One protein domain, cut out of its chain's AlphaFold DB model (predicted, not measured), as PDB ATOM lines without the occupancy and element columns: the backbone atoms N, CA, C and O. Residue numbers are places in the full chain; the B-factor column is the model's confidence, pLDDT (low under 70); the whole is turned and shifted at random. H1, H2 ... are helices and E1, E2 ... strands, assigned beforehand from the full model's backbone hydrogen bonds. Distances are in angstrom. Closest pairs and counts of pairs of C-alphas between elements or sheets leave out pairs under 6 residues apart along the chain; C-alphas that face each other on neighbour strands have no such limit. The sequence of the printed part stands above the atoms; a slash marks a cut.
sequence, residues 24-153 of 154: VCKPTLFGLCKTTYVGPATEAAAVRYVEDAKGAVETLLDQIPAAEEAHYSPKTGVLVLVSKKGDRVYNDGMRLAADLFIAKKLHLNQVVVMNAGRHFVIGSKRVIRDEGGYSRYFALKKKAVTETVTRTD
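This is residues 24 to 153 of the 154 residues of an uncharacterized protein of Gemmobacter caeni (UniProt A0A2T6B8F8). A twisted sheet of five strands has the long helix H1 and the shorter H2 over one face, while its other face is bare of named helices. The short helix H3 packs on the first part of H1, past one end of the sheet's strands, and a small hairpin of E1 and E2 lies away from this body and adds to its length. The printed part has 130 residues, with three named helices and seven named strands in the order E1 E2 H1 E3 E4 H2 E5 E6 H3 E7. The larger sheet runs E6 E5 E4 E3 E7 and is mixed, the smaller one is antiparallel, and the class is mixed, helices and strands. The whole is compact, with a radius of gyration of the C-alphas of 15.6 A and spans of 51 by 35 by 22 A.

E1, residues 24 to 27, begins at C-alpha 24 at (154.202, 262.845, 344.567), and E2 is residues 33 to 37. H1, residues 43 to 63, is 30.4 A from first to last C-alpha, from (167.797, 269.294, 357.583) to (166.748, 239.469, 363.257). E3, residues 67 to 73, is 17.1 A long, and E4, residues 78 to 83, is 16.1 A long. H2, residues 91 to 103, measures 18.3 A. E5, residues 110 to 115, is 16.7 A long, and E6, residues 121 to 126, is 13.8 A long. H3 is residues 134 to 142. E7, residues 149 to 152, ends at C-alpha 152 at (178.834, 245.017, 366.121).

In the larger sheet E6 and E7 are the edge strands. E5 and E4 are parallel at 24 degrees, with N 81 and O 112 2.8 A apart; with H2 between them they form a strand-helix-strand unit, two parallel neighbour strands joined through a helix, whose crossover is right-handed. E4 and E3 are an antiparallel hairpin, with N 80 and O 71 at 2.7 A. E3 and E7 are antiparallel, with N 72 and O 149 at 2.8 A. E5 and E6 are a hairpin, with N 113 and O 123 at 2.8 A. H1 and H2 lie on the same face of the sheet and make two layers with it, helices over strands. H1 is over E3 and E7 at a height over the sheet of 8.8 A and runs along the strands, at 16 degrees to E3 on the local plane; its closest C-alphas to E7 are those of Lys 54 and Val 149, 5.9 A apart. H2 is over E5 and E4 at a height of 9.5 A, slantwise to the strands at 41 degrees to E5 on the local plane. H1, with residues 56 to 60 alone, touches H2 at a shallow tilt of 31 degrees, opposite ways; the closest C-alphas are those of Leu 60 and Ala 97, 6.6 A apart. With residues 43 to 49 alone H1 touches H3 at a steep tilt of 63 degrees, and the C-alphas of Ala 46 and Leu 140 come closest, at 5.2 A. H3 is not on the sheet. The hairpin E1 and E2 has N 26 and O 34 at 3.0 A; E2 is only just apart from H3, at 8.5 A. In H1, H2 and H3 every O i to N i+4 pair is within hydrogen-bond range.

The C-alphas of Gly 31 and Gly 117, 52.8 A apart, are the two farthest apart. The printed part has no cut, and no link between named elements is long. The mean pLDDT of the printed part is 81.1; residues 35 to 39, 117 to 119 and 128 to 147 are under 70.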
ATOM      1  N   VAL A  24     154.336 262.358 345.941       72.38
ATOM      2  CA  VAL A  24     154.202 262.845 344.567       72.38
ATOM      3  C   VAL A  24     153.497 261.785 343.738       72.38
ATOM      4  O   VAL A  24     153.838 260.599 343.772       72.38
ATOM      5  N   CYS A  25     152.521 262.239 342.964       74.81
ATOM      6  CA  CYS A  25     151.883 261.451 341.930       74.81
ATOM      7  C   CYS A  25     152.764 261.442 340.674       74.81
ATOM      8  O   CYS A  25     152.900 262.472 340.016       74.81
ATOM      9  N   LYS A  26     153.366 260.297 340.329       71.38
ATOM     10  CA  LYS A  26     154.033 260.122 339.030       71.38
ATOM     11  C   LYS A  26     153.044 259.466 338.051       71.38
ATOM     12  O   LYS A  26     152.611 258.342 338.324       71.38
ATOM     13  N   PRO A  27     152.657 260.125 336.946       74.50
ATOM     14  CA  PRO A  27     151.765 259.523 335.960       74.50
ATOM     15  C   PRO A  27     152.436 258.319 335.288       74.50
ATOM     16  O   PRO A  27     153.630 258.341 334.987       74.50
ATOM     17  N   THR A  28     151.668 257.254 335.075       76.19
ATOM     18  CA  THR A  28     152.113 256.047 334.363       76.19
ATOM     19  C   THR A  28     151.626 256.055 332.916       76.19
ATOM     20  O   THR A  28     150.694 256.778 332.566       76.19
ATOM     21  N   LEU A  29     152.224 255.199 332.078       77.25
ATOM     22  CA  LEU A  29     151.843 255.013 330.668       77.25
ATOM     23  C   LEU A  29     150.364 254.623 330.466       77.25
ATOM     24  O   LEU A  29     149.848 254.780 329.367       77.25
ATOM     25  N   PHE A  30     149.677 254.154 331.512       82.12
ATOM     26  CA  PHE A  30     148.263 253.762 331.473       82.12
ATOM     27  C   PHE A  30     147.319 254.825 332.060       82.12
ATOM     28  O   PHE A  30     146.181 254.518 332.398       82.12
ATOM     29  N   GLY A  31     147.790 256.061 332.260       71.19
ATOM     30  CA  GLY A  31     146.986 257.148 332.835       71.19
ATOM     31  C   GLY A  31     146.708 257.014 334.338       71.19
ATOM     32  O   GLY A  31     146.089 257.895 334.929       71.19
ATOM     33  N   LEU A  32     147.193 255.949 334.984       77.69
ATOM     34  CA  LEU A  32     147.107 255.759 336.431       77.69
ATOM     35  C   LEU A  32     148.231 256.512 337.147       77.69
ATOM     36  O   LEU A  32     149.359 256.597 336.655       77.69
ATOM     37  N   CYS A  33     147.934 257.022 338.338       71.75
ATOM     38  CA  CYS A  33     148.908 257.674 339.199       71.75
ATOM     39  C   CYS A  33     149.660 256.646 340.053       71.75
ATOM     40  O   CYS A  33     149.043 255.913 340.826       71.75
ATOM     41  N   LYS A  34     150.996 256.634 339.979       70.00
ATOM     42  CA  LYS A  34     151.825 255.951 340.975       70.00
ATOM     43  C   LYS A  34     152.188 256.935 342.089       70.00
ATOM     44  O   LYS A  34     153.087 257.765 341.927       70.00
ATOM     45  N   THR A  35     151.507 256.829 343.226       66.56
ATOM     46  CA  THR A  35     151.822 257.609 344.428       66.56
ATOM     47  C   THR A  35     153.140 257.124 345.021       66.56
ATOM     48  O   THR A  35     153.247 255.990 345.481       66.56
ATOM     49  N   THR A  36     154.160 257.978 344.994       67.00
ATOM     50  CA  THR A  36     155.492 257.669 345.529       67.00
ATOM     51  C   THR A  36     155.736 258.539 346.751       67.00
ATOM     52  O   THR A  36     155.500 259.745 346.692       67.00
ATOM     53  N   TYR A  37     156.196 257.948 347.856       65.31
ATOM     54  CA  TYR A  37     156.654 258.736 348.998       65.31
ATOM     55  C   TYR A  37     157.961 259.423 348.621       65.31
ATOM     56  O   TYR A  37     158.951 258.768 348.296       65.31
ATOM     57  N   VAL A  38     157.931 260.746 348.645       67.00
ATOM     58  CA  VAL A  38     159.059 261.614 348.339       67.00
ATOM     59  C   VAL A  38     159.399 262.480 349.534       67.00
ATOM     60  O   VAL A  38     160.241 263.319 349.344       67.00
ATOM     61  N   GLY A  39     158.828 262.292 350.726       67.88
ATOM     62  CA  GLY A  39     159.278 262.809 352.030       67.88
ATOM     63  C   GLY A  39     159.738 264.281 352.170       67.88
ATOM     64  O   GLY A  39     159.908 265.033 351.211       67.88
ATOM     65  N   PRO A  40     160.051 264.710 353.398       70.75
ATOM     66  CA  PRO A  40     160.614 266.034 353.621       70.75
ATOM     67  C   PRO A  40     162.103 266.066 353.237       70.75
ATOM     68  O   PRO A  40     162.882 265.203 353.639       70.75
ATOM     69  N   ALA A  41     162.522 267.094 352.491       74.19
ATOM     70  CA  ALA A  41     163.920 267.320 352.096       74.19
ATOM     71  C   ALA A  41     164.644 268.348 352.996       74.19
ATOM     72  O   ALA A  41     165.510 269.094 352.540       74.19
ATOM     73  N   THR A  42     164.244 268.428 354.266       76.44
ATOM     74  CA  THR A  42     164.772 269.389 355.242       76.44
ATOM     75  C   THR A  42     165.983 268.832 355.993       76.44
ATOM     76  O   THR A  42     166.251 267.632 355.991       76.44
ATOM     77  N   GLU A  43     166.703 269.703 356.697       73.62
ATOM     78  CA  GLU A  43     167.797 269.294 357.583       73.62
ATOM     79  C   GLU A  43     167.334 268.349 358.699       73.62
ATOM     80  O   GLU A  43     167.941 267.300 358.909       73.62
ATOM     81  N   ALA A  44     166.216 268.662 359.356       79.31
ATOM     82  CA  ALA A  44     165.643 267.791 360.379       79.31
ATOM     83  C   ALA A  44     165.284 266.400 359.821       79.31
ATOM     84  O   ALA A  44     165.429 265.391 360.512       79.31
ATOM     85  N   ALA A  45     164.852 266.327 358.557       78.12
ATOM     86  CA  ALA A  45     164.553 265.063 357.894       78.12
ATOM     87  C   ALA A  45     165.806 264.232 357.587       78.12
ATOM     88  O   ALA A  45     165.735 263.001 357.659       78.12
ATOM     89  N   ALA A  46     166.932 264.888 357.278       77.00
ATOM     90  CA  ALA A  46     168.228 264.243 357.084       77.00
ATOM     91  C   ALA A  46     168.775 263.670 358.401       77.00
ATOM     92  O   ALA A  46     169.178 262.514 358.428       77.00
ATOM     93  N   VAL A  47     168.688 264.412 359.513       82.56
ATOM     94  CA  VAL A  47     169.072 263.895 360.843       82.56
ATOM     95  C   VAL A  47     168.218 262.685 361.218       82.56
ATOM     96  O   VAL A  47     168.740 261.621 361.534       82.56
ATOM     97  N   ARG A  48     166.889 262.794 361.082       82.62
ATOM     98  CA  ARG A  48     165.990 261.655 361.325       82.62
ATOM     99  C   ARG A  48     166.290 260.460 360.421       82.62
ATOM    100  O   ARG A  48     166.029 259.335 360.809       82.62
ATOM    101  N   TYR A  49     166.773 260.689 359.198       84.25
ATOM    102  CA  TYR A  49     167.073 259.608 358.249       84.25
ATOM    103  C   TYR A  49     168.231 258.744 358.738       84.25
ATOM    104  O   TYR A  49     168.207 257.527 358.583       84.25
ATOM    105  N   VAL A  50     169.211 259.376 359.370       85.81
ATOM    106  CA  VAL A  50     170.362 258.706 359.972       85.81
ATOM    107  C   VAL A  50     169.936 257.928 361.212       85.81
ATOM    108  O   VAL A  50     170.334 256.779 361.370       85.81
ATOM    109  N   GLU A  51     169.077 258.507 362.052       88.25
ATOM    110  CA  GLU A  51     168.520 257.810 363.220       88.25
ATOM    111  C   GLU A  51     167.661 256.602 362.820       88.25
ATOM    112  O   GLU A  51     167.838 255.508 363.354       88.25
ATOM    113  N   ASP A  52     166.803 256.746 361.807       88.62
ATOM    114  CA  ASP A  52     166.034 255.623 361.258       88.62
ATOM    115  C   ASP A  52     166.959 254.526 360.707       88.62
ATOM    116  O   ASP A  52     166.673 253.335 360.852       88.62
ATOM    117  N   ALA A  53     168.079 254.917 360.093       90.50
ATOM    118  CA  ALA A  53     169.083 253.991 359.593       90.50
ATOM    119  C   ALA A  53     169.826 253.251 360.715       90.50
ATOM    120  O   ALA A  53     170.053 252.049 360.579       90.50
ATOM    121  N   LYS A  54     170.151 253.921 361.829       91.94
ATOM    122  CA  LYS A  54     170.691 253.282 363.046       91.94
ATOM    123  C   LYS A  54     169.730 252.234 363.585       91.94
ATOM    124  O   LYS A  54     170.103 251.067 363.676       91.94
ATOM    125  N   GLY A  55     168.471 252.610 363.804       92.62
ATOM    126  CA  GLY A  55     167.457 251.675 364.292       92.62
ATOM    127  C   GLY A  55     167.206 250.506 363.332       92.62
ATOM    128  O   GLY A  55     166.948 249.385 363.769       92.62
ATOM    129  N   ALA A  56     167.308 250.729 362.016       92.75
ATOM    130  CA  ALA A  56     167.215 249.655 361.026       92.75
ATOM    131  C   ALA A  56     168.402 248.686 361.107       92.75
ATOM    132  O   ALA A  56     168.186 247.479 361.064       92.75
ATOM    133  N   VAL A  57     169.631 249.190 361.252       95.00
ATOM    134  CA  VAL A  57     170.838 248.362 361.430       95.00
ATOM    135  C   VAL A  57     170.768 247.555 362.727       95.00
ATOM    136  O   VAL A  57     171.080 246.367 362.718       95.00
ATOM    137  N   GLU A  58     170.297 248.164 363.815       93.62
ATOM    138  CA  GLU A  58     170.079 247.478 365.090       93.62
ATOM    139  C   GLU A  58     169.072 246.337 364.956       93.62
ATOM    140  O   GLU A  58     169.397 245.183 365.220       93.62
ATOM    141  N   THR A  59     167.882 246.651 364.439       94.00
ATOM    142  CA  THR A  59     166.822 245.658 364.218       94.00
ATOM    143  C   THR A  59     167.306 244.518 363.321       94.00
ATOM    144  O   THR A  59     166.899 243.371 363.487       94.00
ATOM    145  N   LEU A  60     168.161 244.822 362.342       94.44
ATOM    146  CA  LEU A  60     168.673 243.827 361.419       94.44
ATOM    147  C   LEU A  60     169.564 242.792 362.115       94.44
ATOM    148  O   LEU A  60     169.397 241.601 361.861       94.44
ATOM    149  N   LEU A  61     170.492 243.226 362.971       93.81
ATOM    150  CA  LEU A  61     171.363 242.305 363.708       93.81
ATOM    151  C   LEU A  61     170.564 241.437 364.681       93.81
ATOM    152  O   LEU A  61     170.824 240.241 364.776       93.81
ATOM    153  N   ASP A  62     169.517 241.994 365.290       94.00
ATOM    154  CA  ASP A  62     168.622 241.228 366.160       94.00
ATOM    155  C   ASP A  62     167.834 240.150 365.381       94.00
ATOM    156  O   ASP A  62     167.501 239.097 365.924       94.00
ATOM    157  N   GLN A  63     167.532 240.388 364.097       94.56
ATOM    158  CA  GLN A  63     166.748 239.469 363.257       94.56
ATOM    159  C   GLN A  63     167.585 238.528 362.380       94.56
ATOM    160  O   GLN A  63     167.037 237.577 361.814       94.56
ATOM    161  N   ILE A  64     168.892 238.762 362.242       93.75
ATOM    162  CA  ILE A  64     169.805 237.913 361.467       93.75
ATOM    163  C   ILE A  64     170.897 237.387 362.409       93.75
ATOM    164  O   ILE A  64     172.006 237.914 362.404       93.75
ATOM    165  N   PRO A  65     170.642 236.299 363.163       91.69
ATOM    166  CA  PRO A  65     171.589 235.783 364.157       91.69
ATOM    167  C   PRO A  65     172.954 235.384 363.584       91.69
ATOM    168  O   PRO A  65     173.947 235.391 364.308       91.69
ATOM    169  N   ALA A  66     172.992 235.038 362.292       92.00
ATOM    170  CA  ALA A  66     174.200 234.692 361.544       92.00
ATOM    171  C   ALA A  66     175.070 235.909 361.171       92.00
ATOM    172  O   ALA A  66     176.173 235.724 360.656       92.00
ATOM    173  N   ALA A  67     174.581 237.138 361.362       92.50
ATOM    174  CA  ALA A  67     175.344 238.364 361.168       92.50
ATOM    175  C   ALA A  67     175.990 238.798 362.493       92.50
ATOM    176  O   ALA A  67     175.359 238.774 363.544       92.50
ATOM    177  N   GLU A  68     177.263 239.164 362.428       92.81
ATOM    178  CA  GLU A  68     178.070 239.693 363.534       92.81
ATOM    179  C   GLU A  68     178.081 241.221 363.511       92.81
ATOM    180  O   GLU A  68     177.939 241.880 364.538       92.81
ATOM    181  N   GLU A  69     178.204 241.786 362.308       93.50
ATOM    182  CA  GLU A  69     178.271 243.226 362.096       93.50
ATOM    183  C   GLU A  69     177.396 243.643 360.923       93.50
ATOM    184  O   GLU A  69     177.206 242.907 359.944       93.50
ATOM    185  N   ALA A  70     176.896 244.867 361.005       94.19
ATOM    186  CA  ALA A  70     176.187 245.508 359.917       94.19
ATOM    187  C   ALA A  70     176.671 246.952 359.764       94.19
ATOM    188  O   ALA A  70     176.631 247.743 360.707       94.19
ATOM    189  N   HIS A  71     177.102 247.293 358.549       93.56
ATOM    190  CA  HIS A  71     177.524 248.638 358.171       93.56
ATOM    191  C   HIS A  71     176.636 249.155 357.059       93.56
ATOM    192  O   HIS A  71     176.617 248.611 355.956       93.56
ATOM    193  N   TYR A  72     175.929 250.240 357.312       92.75
ATOM    194  CA  TYR A  72     175.140 250.910 356.300       92.75
ATOM    195  C   TYR A  72     175.724 252.283 356.003       92.75
ATOM    196  O   TYR A  72     176.074 253.044 356.904       92.75
ATOM    197  N   SER A  73     175.805 252.619 354.719       88.75
ATOM    198  CA  SER A  73     176.155 253.952 354.250       88.75
ATOM    199  C   SER A  73     174.897 254.664 353.740       88.75
ATOM    200  O   SER A  73     174.533 254.503 352.568       88.75
ATOM    201  N   PRO A  74     174.255 255.504 354.576       83.50
ATOM    202  CA  PRO A  74     173.135 256.357 354.193       83.50
ATOM    203  C   PRO A  74     173.358 257.144 352.900       83.50
ATOM    204  O   PRO A  74     172.410 257.362 352.162       83.50
ATOM    205  N   LYS A  75     174.600 257.545 352.594       78.50
ATOM    206  CA  LYS A  75     174.950 258.357 351.414       78.50
ATOM    207  C   LYS A  75     175.066 257.570 350.109       78.50
ATOM    208  O   LYS A  75     175.003 258.172 349.041       78.50
ATOM    209  N   THR A  76     175.256 256.255 350.173       83.25
ATOM    210  CA  THR A  76     175.407 255.400 348.979       83.25
ATOM    211  C   THR A  76     174.314 254.343 348.857       83.25
ATOM    212  O   THR A  76     174.160 253.739 347.795       83.25
ATOM    213  N   GLY A  77     173.556 254.107 349.931       86.00
ATOM    214  CA  GLY A  77     172.580 253.029 350.006       86.00
ATOM    215  C   GLY A  77     173.225 251.643 350.015       86.00
ATOM    216  O   GLY A  77     172.574 250.679 349.622       86.00
ATOM    217  N   VAL A  78     174.499 251.524 350.392       91.38
ATOM    218  CA  VAL A  78     175.178 250.228 350.504       91.38
ATOM    219  C   VAL A  78     175.083 249.740 351.944       91.38
ATOM    220  O   VAL A  78     175.484 250.448 352.865       91.38
ATOM    221  N   LEU A  79     174.554 248.532 352.119       94.12
ATOM    222  CA  LEU A  79     174.572 247.780 353.368       94.12
ATOM    223  C   LEU A  79     175.570 246.631 353.236       94.12
ATOM    224  O   LEU A  79     175.508 245.859 352.280       94.12
ATOM    225  N   VAL A  80     176.459 246.499 354.208       94.62
ATOM    226  CA  VAL A  80     177.410 245.403 354.348       94.62
ATOM    227  C   VAL A  80     177.032 244.606 355.585       94.62
ATOM    228  O   VAL A  80     176.894 245.180 356.660       94.62
ATOM    229  N   LEU A  81     176.876 243.296 355.430       94.75
ATOM    230  CA  LEU A  81     176.642 242.345 356.511       94.75
ATOM    231  C   LEU A  81     177.864 241.456 356.657       94.75
ATOM    232  O   LEU A  81     178.255 240.782 355.702       94.75
ATOM    233  N   VAL A  82     178.460 241.439 357.840       93.88
ATOM    234  CA  VAL A  82     179.568 240.544 358.168       93.88
ATOM    235  C   VAL A  82     178.976 239.321 358.852       93.88
ATOM    236  O   VAL A  82     178.282 239.445 359.854       93.88
ATOM    237  N   SER A  83     179.180 238.139 358.273       92.81
ATOM    238  CA  SER A  83     178.686 236.878 358.844       92.81
ATOM    239  C   SER A  83     179.585 236.424 359.987       92.81
ATOM    240  O   SER A  83     180.803 236.484 359.822       92.81
ATOM    241  N   LYS A  84     179.002 235.885 361.065       90.88
ATOM    242  CA  LYS A  84     179.738 235.237 362.159       90.88
ATOM    243  C   LYS A  84     180.599 234.090 361.636       90.88
ATOM    244  O   LYS A  84     180.255 233.411 360.665       90.88
ATOM    245  N   LYS A  85     181.723 233.830 362.300       86.19
ATOM    246  CA  LYS A  85     182.623 232.728 361.937       86.19
ATOM    247  C   LYS A  85     181.903 231.376 362.026       86.19
ATOM    248  O   LYS A  85     181.524 230.942 363.104       86.19
ATOM    249  N   GLY A  86     181.816 230.671 360.899       84.00
ATOM    250  CA  GLY A  86     181.170 229.352 360.814       84.00
ATOM    251  C   GLY A  86     179.691 229.412 360.433       84.00
ATOM    252  O   GLY A  86     179.160 228.412 359.959       84.00
ATOM    253  N   ASP A  87     179.080 230.593 360.521       87.88
ATOM    254  CA  ASP A  87     177.747 230.872 360.009       87.88
ATOM    255  C   ASP A  87     177.818 231.618 358.673       87.88
ATOM    256  O   ASP A  87     178.868 232.083 358.216       87.88
ATOM    257  N   ARG A  88     176.672 231.724 358.001       85.88
ATOM    258  CA  ARG A  88     176.566 232.474 356.753       85.88
ATOM    259  C   ARG A  88     175.236 233.193 356.671       85.88
ATOM    260  O   ARG A  88     174.181 232.587 356.831       85.88
ATOM    261  N   VAL A  89     175.280 234.473 356.314       89.62
ATOM    262  CA  VAL A  89     174.077 235.184 355.882       89.62
ATOM    263  C   VAL A  89     173.689 234.687 354.486       89.62
ATOM    264  O   VAL A  89     174.387 234.926 353.498       89.62
ATOM    265  N   TYR A  90     172.575 233.959 354.411       86.75
ATOM    266  CA  TYR A  90     172.015 233.434 353.163       86.75
ATOM    267  C   TYR A  90     171.123 234.464 352.445       86.75
ATOM    268  O   TYR A  90     170.915 235.589 352.908       86.75
ATOM    269  N   ASN A  91     170.571 234.068 351.294       87.69
ATOM    270  CA  ASN A  91     169.696 234.909 350.468       87.69
ATOM    271  C   ASN A  91     168.495 235.483 351.232       87.69
ATOM    272  O   ASN A  91     168.087 236.612 350.946       87.69
ATOM    273  N   ASP A  92     167.970 234.744 352.208       88.25
ATOM    274  CA  ASP A  92     166.847 235.187 353.032       88.25
ATOM    275  C   ASP A  92     167.236 236.350 353.947       88.25
ATOM    276  O   ASP A  92     166.487 237.318 354.033       88.25
ATOM    277  N   GLY A  93     168.447 236.344 354.513       90.81
ATOM    278  CA  GLY A  93     168.969 237.482 355.278       90.81
ATOM    279  C   GLY A  93     169.133 238.736 354.415       90.81
ATOM    280  O   GLY A  93     168.714 239.824 354.801       90.81
ATOM    281  N   MET A  94     169.640 238.591 353.183       92.06
ATOM    282  CA  MET A  94     169.712 239.714 352.233       92.06
ATOM    283  C   MET A  94     168.328 240.218 351.796       92.06
ATOM    284  O   MET A  94     168.168 241.396 351.474       92.06
ATOM    285  N   ARG A  95     167.322 239.335 351.719       91.12
ATOM    286  CA  ARG A  95     165.938 239.711 351.406       91.12
ATOM    287  C   ARG A  95     165.293 240.448 352.574       91.12
ATOM    288  O   ARG A  95     164.749 241.521 352.346       91.12
ATOM    289  N   LEU A  96     165.428 239.922 353.787       92.56
ATOM    290  CA  LEU A  96     164.952 240.558 355.010       92.56
ATOM    291  C   LEU A  96     165.541 241.963 355.167       92.56
ATOM    292  O   LEU A  96     164.806 242.905 355.441       92.56
ATOM    293  N   ALA A  97     166.840 242.124 354.899       92.12
ATOM    294  CA  ALA A  97     167.486 243.431 354.895       92.12
ATOM    295  C   ALA A  97     166.836 244.408 353.910       92.12
ATOM    296  O   ALA A  97     166.538 245.547 354.264       92.12
ATOM    297  N   ALA A  98     166.573 243.961 352.680       90.19
ATOM    298  CA  ALA A  98     165.899 244.797 351.697       90.19
ATOM    299  C   ALA A  98     164.482 245.181 352.141       90.19
ATOM    300  O   ALA A  98     164.121 246.355 352.080       90.19
ATOM    301  N   ASP A  99     163.709 244.215 352.635       89.62
ATOM    302  CA  ASP A  99     162.328 244.430 353.063       89.62
ATOM    303  C   ASP A  99     162.257 245.379 354.278       89.62
ATOM    304  O   ASP A  99     161.435 246.299 354.291       89.62
ATOM    305  N   LEU A 100     163.172 245.242 355.247       90.69
ATOM    306  CA  LEU A 100     163.277 246.122 356.417       90.69
ATOM    307  C   LEU A 100     163.594 247.570 356.019       90.69
ATOM    308  O   LEU A 100     162.915 248.497 356.463       90.69
ATOM    309  N   PHE A 101     164.597 247.780 355.163       89.44
ATOM    310  CA  PHE A 101     164.983 249.126 354.729       89.44
ATOM    311  C   PHE A 101     163.880 249.790 353.893       89.44
ATOM    312  O   PHE A 101     163.597 250.974 354.080       89.44
ATOM    313  N   ILE A 102     163.183 249.029 353.042       83.94
ATOM    314  CA  ILE A 102     162.017 249.520 352.293       83.94
ATOM    315  C   ILE A 102     160.880 249.915 353.248       83.94
ATOM    316  O   ILE A 102     160.287 250.988 353.089       83.94
ATOM    317  N   ALA A 103     160.584 249.088 354.257       84.69
ATOM    318  CA  ALA A 103     159.556 249.376 355.257       84.69
ATOM    319  C   ALA A 103     159.875 250.654 356.050       84.69
ATOM    320  O   ALA A 103     158.988 251.479 356.276       84.69
ATOM    321  N   LYS A 104     161.152 250.861 356.389       83.94
ATOM    322  CA  LYS A 104     161.665 252.056 357.074       83.94
ATOM    323  C   LYS A 104     161.853 253.269 356.162       83.94
ATOM    324  O   LYS A 104     162.312 254.305 356.634       83.94
ATOM    325  N   LYS A 105     161.484 253.178 354.877       82.62
ATOM    326  CA  LYS A 105     161.628 254.283 353.914       82.62
ATOM    327  C   LYS A 105     163.088 254.749 353.791       82.62
ATOM    328  O   LYS A 105     163.363 255.941 353.660       82.62
ATOM    329  N   LEU A 106     164.027 253.803 353.828       84.50
ATOM    330  CA  LEU A 106     165.460 254.031 353.657       84.50
ATOM    331  C   LEU A 106     165.893 253.659 352.237       84.50
ATOM    332  O   LEU A 106     165.431 252.674 351.662       84.50
ATOM    333  N   HIS A 107     166.794 254.449 351.658       85.69
ATOM    334  CA  HIS A 107     167.366 254.144 350.352       85.69
ATOM    335  C   HIS A 107     168.373 252.998 350.473       85.69
ATOM    336  O   HIS A 107     169.406 253.130 351.130       85.69
ATOM    337  N   LEU A 108     168.110 251.886 349.797       87.06
ATOM    338  CA  LEU A 108     169.021 250.753 349.737       87.06
ATOM    339  C   LEU A 108     169.245 250.371 348.274       87.06
ATOM    340  O   LEU A 108     168.315 250.004 347.564       87.06
ATOM    341  N   ASN A 109     170.490 250.479 347.832       88.50
ATOM    342  CA  ASN A 109     170.943 250.165 346.483       88.50
ATOM    343  C   ASN A 109     171.518 248.744 346.413       88.50
ATOM    344  O   ASN A 109     171.257 247.990 345.471       88.50
ATOM    345  N   GLN A 110     172.298 248.355 347.425       91.69
ATOM    346  CA  GLN A 110     173.005 247.082 347.429       91.69
ATOM    347  C   GLN A 110     173.142 246.525 348.841       91.69
ATOM    348  O   GLN A 110     173.462 247.256 349.776       91.69
ATOM    349  N   VAL A 111     172.956 245.213 348.960       93.38
ATOM    350  CA  VAL A 111     173.365 244.433 350.129       93.38
ATOM    351  C   VAL A 111     174.591 243.619 349.739       93.38
ATOM    352  O   VAL A 111     174.588 242.935 348.714       93.38
ATOM    353  N   VAL A 112     175.644 243.706 350.538       93.44
ATOM    354  CA  VAL A 112     176.898 242.967 350.391       93.44
ATOM    355  C   VAL A 112     177.061 242.096 351.624       93.44
ATOM    356  O   VAL A 112     176.837 242.558 352.736       93.44
ATOM    357  N   VAL A 113     177.453 240.842 351.438       93.50
ATOM    358  CA  VAL A 113     177.756 239.929 352.538       93.50
ATOM    359  C   VAL A 113     179.243 239.608 352.513       93.50
ATOM    360  O   VAL A 113     179.786 239.217 351.476       93.50
ATOM    361  N   MET A 114     179.886 239.754 353.664       92.50
ATOM    362  CA  MET A 114     181.290 239.440 353.904       92.50
ATOM    363  C   MET A 114     181.411 238.331 354.953       92.50
ATOM    364  O   MET A 114     180.513 238.131 355.769       92.50
ATOM    365  N   ASN A 115     182.514 237.587 354.920       87.19
ATOM    366  CA  ASN A 115     182.842 236.598 355.950       87.19
ATOM    367  C   ASN A 115     183.709 237.236 357.049       87.19
ATOM    368  O   ASN A 115     184.674 237.939 356.713       87.19
ATOM    369  N   ALA A 116     183.410 236.962 358.322       74.19
ATOM    370  CA  ALA A 116     184.248 237.370 359.445       74.19
ATOM    371  C   ALA A 116     185.699 236.892 359.267       74.19
ATOM    372  O   ALA A 116     185.986 235.752 358.886       74.19
ATOM    373  N   GLY A 117     186.642 237.802 359.511       66.69
ATOM    374  CA  GLY A 117     188.078 237.515 359.557       66.69
ATOM    375  C   GLY A 117     188.811 237.399 358.216       66.69
ATOM    376  O   GLY A 117     190.035 237.300 358.225       66.69
ATOM    377  N   ARG A 118     188.127 237.416 357.061       66.50
ATOM    378  CA  ARG A 118     188.809 237.413 355.745       66.50
ATOM    379  C   ARG A 118     188.482 238.598 354.839       66.50
ATOM    380  O   ARG A 118     189.115 238.737 353.801       66.50
ATOM    381  N   HIS A 119     187.495 239.418 355.199       66.69
ATOM    382  CA  HIS A 119     187.020 240.560 354.408       66.69
ATOM    383  C   HIS A 119     186.782 240.262 352.909       66.69
ATOM    384  O   HIS A 119     186.863 241.154 352.068       66.69
ATOM    385  N   PHE A 120     186.453 239.015 352.551       80.12
ATOM    386  CA  PHE A 120     186.051 238.663 351.190       80.12
ATOM    387  C   PHE A 120     184.536 238.756 351.048       80.12
ATOM    388  O   PHE A 120     183.790 238.303 351.922       80.12
ATOM    389  N   VAL A 121     184.087 239.308 349.920       83.88
ATOM    390  CA  VAL A 121     182.674 239.320 349.539       83.88
ATOM    391  C   VAL A 121     182.259 237.902 349.164       83.88
ATOM    392  O   VAL A 121     182.806 237.308 348.237       83.88
ATOM    393  N   ILE A 122     181.276 237.366 349.878       86.25
ATOM    394  CA  ILE A 122     180.729 236.018 349.654       86.25
ATOM    395  C   ILE A 122     179.349 236.042 348.995       86.25
ATOM    396  O   ILE A 122     178.817 234.991 348.629       86.25
ATOM    397  N   GLY A 123     178.756 237.225 348.868       86.44
ATOM    398  CA  GLY A 123     177.477 237.438 348.214       86.44
ATOM    399  C   GLY A 123     177.198 238.921 348.037       86.44
ATOM    400  O   GLY A 123     177.630 239.751 348.835       86.44
ATOM    401  N   SER A 124     176.476 239.267 346.977       90.56
ATOM    402  CA  SER A 124     175.929 240.608 346.836       90.56
ATOM    403  C   SER A 124     174.605 240.568 346.093       90.56
ATOM    404  O   SER A 124     174.380 239.712 345.235       90.56
ATOM    405  N   LYS A 125     173.724 241.502 346.432       89.06
ATOM    406  CA  LYS A 125     172.409 241.644 345.825       89.06
ATOM    407  C   LYS A 125     172.131 243.115 345.573       89.06
ATOM    408  O   LYS A 125     172.102 243.916 346.506       89.06
ATOM    409  N   ARG A 126     171.883 243.466 344.311       88.75
ATOM    410  CA  ARG A 126     171.310 244.770 343.963       88.75
ATOM    411  C   ARG A 126     169.824 244.773 344.320       88.75
ATOM    412  O   ARG A 126     169.104 243.825 344.006       88.75
ATOM    413  N   VAL A 127     169.367 245.845 344.953       83.94
ATOM    414  CA  VAL A 127     167.963 246.028 345.324       83.94
ATOM    415  C   VAL A 127     167.289 246.867 344.245       83.94
ATOM    416  O   VAL A 127     167.517 248.064 344.122       83.94
ATOM    417  N   ILE A 128     166.482 246.208 343.412       69.12
ATOM    418  CA  ILE A 128     165.774 246.821 342.278       69.12
ATOM    419  C   ILE A 128     164.299 247.020 342.662       69.12
ATOM    420  O   ILE A 128     163.412 246.519 341.978       69.12
ATOM    421  N   ARG A 129     163.997 247.642 343.812       58.12
ATOM    422  CA  ARG A 129     162.613 247.998 344.181       58.12
ATOM    423  C   ARG A 129     162.543 249.310 344.968       58.12
ATOM    424  O   ARG A 129     163.329 249.541 345.873       58.12
ATOM    425  N   ASP A 130     161.574 250.099 344.515       52.78
ATOM    426  CA  ASP A 130     160.995 251.386 344.919       52.78
ATOM    427  C   ASP A 130     161.635 252.286 345.992       52.78
ATOM    428  O   ASP A 130     162.036 251.901 347.085       52.78
ATOM    429  N   GLU A 131     161.568 253.567 345.657       55.03
ATOM    430  CA  GLU A 131     162.400 254.698 346.047       55.03
ATOM    431  C   GLU A 131     161.960 255.381 347.348       55.03
ATOM    432  O   GLU A 131     162.110 256.592 347.505       55.03
ATOM    433  N   GLY A 132     161.418 254.615 348.296       51.84
ATOM    434  CA  GLY A 132     160.714 255.150 349.463       51.84
ATOM    435  C   GLY A 132     161.530 256.061 350.390       51.84
ATOM    436  O   GLY A 132     160.944 256.615 351.300       51.84
ATOM    437  N   GLY A 133     162.838 256.239 350.192       60.00
ATOM    438  CA  GLY A 133     163.689 257.153 350.969       60.00
ATOM    439  C   GLY A 133     164.433 258.209 350.154       60.00
ATOM    440  O   GLY A 133     165.276 258.913 350.707       60.00
ATOM    441  N   TYR A 134     164.183 258.311 348.845       68.19
ATOM    442  CA  TYR A 134     165.067 259.036 347.920       68.19
ATOM    443  C   TYR A 134     165.236 260.523 348.233       68.19
ATOM    444  O   TYR A 134     166.316 261.073 348.050       68.19
ATOM    445  N   SER A 135     164.209 261.194 348.731       61.66
ATOM    446  CA  SER A 135     164.292 262.614 349.078       61.66
ATOM    447  C   SER A 135     165.091 262.915 350.333       61.66
ATOM    448  O   SER A 135     165.892 263.845 350.329       61.66
ATOM    449  N   ARG A 136     164.899 262.118 351.388       69.69
ATOM    450  CA  ARG A 136     165.654 262.195 352.641       69.69
ATOM    451  C   ARG A 136     167.117 261.834 352.389       69.69
ATOM    452  O   ARG A 136     168.018 262.526 352.852       69.69
ATOM    453  N   TYR A 137     167.338 260.836 351.536       68.38
ATOM    454  CA  TYR A 137     168.636 260.495 350.968       68.38
ATOM    455  C   TYR A 137     169.276 261.657 350.182       68.38
ATOM    456  O   TYR A 137     170.438 261.988 350.409       68.38
ATOM    457  N   PHE A 138     168.545 262.334 349.288       66.56
ATOM    458  CA  PHE A 138     169.075 263.495 348.562       66.56
ATOM    459  C   PHE A 138     169.307 264.713 349.463       66.56
ATOM    460  O   PHE A 138     170.259 265.459 349.226       66.56
ATOM    461  N   ALA A 139     168.485 264.911 350.496       63.03
ATOM    462  CA  ALA A 139     168.706 265.939 351.508       63.03
ATOM    463  C   ALA A 139     170.014 265.685 352.273       63.03
ATOM    464  O   ALA A 139     170.798 266.615 352.459       63.03
ATOM    465  N   LEU A 140     170.305 264.422 352.609       66.69
ATOM    466  CA  LEU A 140     171.595 264.010 353.163       66.69
ATOM    467  C   LEU A 140     172.742 264.253 352.167       66.69
ATOM    468  O   LEU A 140     173.745 264.857 352.526       66.69
ATOM    469  N   LYS A 141     172.590 263.844 350.899       65.25
ATOM    470  CA  LYS A 141     173.637 263.962 349.865       65.25
ATOM    471  C   LYS A 141     174.013 265.414 349.542       65.25
ATOM    472  O   LYS A 141     175.155 265.670 349.166       65.25
ATOM    473  N   LYS A 142     173.069 266.354 349.671       60.25
ATOM    474  CA  LYS A 142     173.321 267.798 349.525       60.25
ATOM    475  C   LYS A 142     174.158 268.377 350.669       60.25
ATOM    476  O   LYS A 142     174.769 269.424 350.477       60.25
ATOM    477  N   LYS A 143     174.222 267.714 351.828       59.12
ATOM    478  CA  LYS A 143     175.154 268.070 352.900       59.12
ATOM    479  C   LYS A 143     176.438 267.240 352.793       59.12
ATOM    480  O   LYS A 143     176.427 266.067 352.431       59.12
ATOM    481  N   ALA A 144     177.572 267.839 353.149       51.28
ATOM    482  CA  ALA A 144     178.867 267.160 353.233       51.28
ATOM    483  C   ALA A 144     178.978 266.268 354.490       51.28
ATOM    484  O   ALA A 144     179.995 266.277 355.173       51.28
ATOM    485  N   VAL A 145     177.924 265.519 354.824       54.00
ATOM    486  CA  VAL A 145     177.917 264.611 355.973       54.00
ATOM    487  C   VAL A 145     178.461 263.260 355.514       54.00
ATOM    488  O   VAL A 145     177.926 262.632 354.593       54.00
ATOM    489  N   THR A 146     179.572 262.838 356.113       53.88
ATOM    490  CA  THR A 146     180.156 261.507 355.922       53.88
ATOM    491  C   THR A 146     179.719 260.655 357.101       53.88
ATOM    492  O   THR A 146     180.404 260.608 358.114       53.88
ATOM    493  N   GLU A 147     178.552 260.026 356.996       65.44
ATOM    494  CA  GLU A 147     178.046 259.146 358.047       65.44
ATOM    495  C   GLU A 147     177.954 257.713 357.539       65.44
ATOM    496  O   GLU A 147     177.323 257.428 356.517       65.44
ATOM    497  N   THR A 148     178.611 256.828 358.280       74.88
ATOM    498  CA  THR A 148     178.457 255.379 358.199       74.88
ATOM    499  C   THR A 148     177.834 254.939 359.513       74.88
ATOM    500  O   THR A 148     178.301 255.320 360.585       74.88
ATOM    501  N   VAL A 149     176.767 254.161 359.422       79.81
ATOM    502  CA  VAL A 149     176.078 253.573 360.566       79.81
ATOM    503  C   VAL A 149     176.615 252.163 360.751       79.81
ATOM    504  O   VAL A 149     176.533 251.363 359.822       79.81
ATOM    505  N   THR A 150     177.144 251.864 361.933       84.62
ATOM    506  CA  THR A 150     177.746 250.564 362.254       84.62
ATOM    507  C   THR A 150     177.200 250.053 363.579       84.62
ATOM    508  O   THR A 150     177.118 250.821 364.537       84.62
ATOM    509  N   ARG A 151     176.903 248.754 363.646       86.50
ATOM    510  CA  ARG A 151     176.759 248.010 364.903       86.50
ATOM    511  C   ARG A 151     177.517 246.683 364.794       86.50
ATOM    512  O   ARG A 151     177.501 246.058 363.733       86.50
ATOM    513  N   THR A 152     178.134 246.290 365.905       83.62
ATOM    514  CA  THR A 152     178.834 245.017 366.121       83.62
ATOM    515  C   THR A 152     178.197 244.342 367.334       83.62
ATOM    516  O   THR A 152     177.973 245.008 368.348       83.62
ATOM    517  N   ASP A 153     177.868 243.059 367.226       73.50
ATOM    518  CA  ASP A 153     177.348 242.254 368.336       73.50
ATOM    519  C   ASP A 153     178.546 241.617 369.065       73.50
ATOM    520  O   ASP A 153     179.304 240.868 368.448       73.50
TER     521      ASP A 153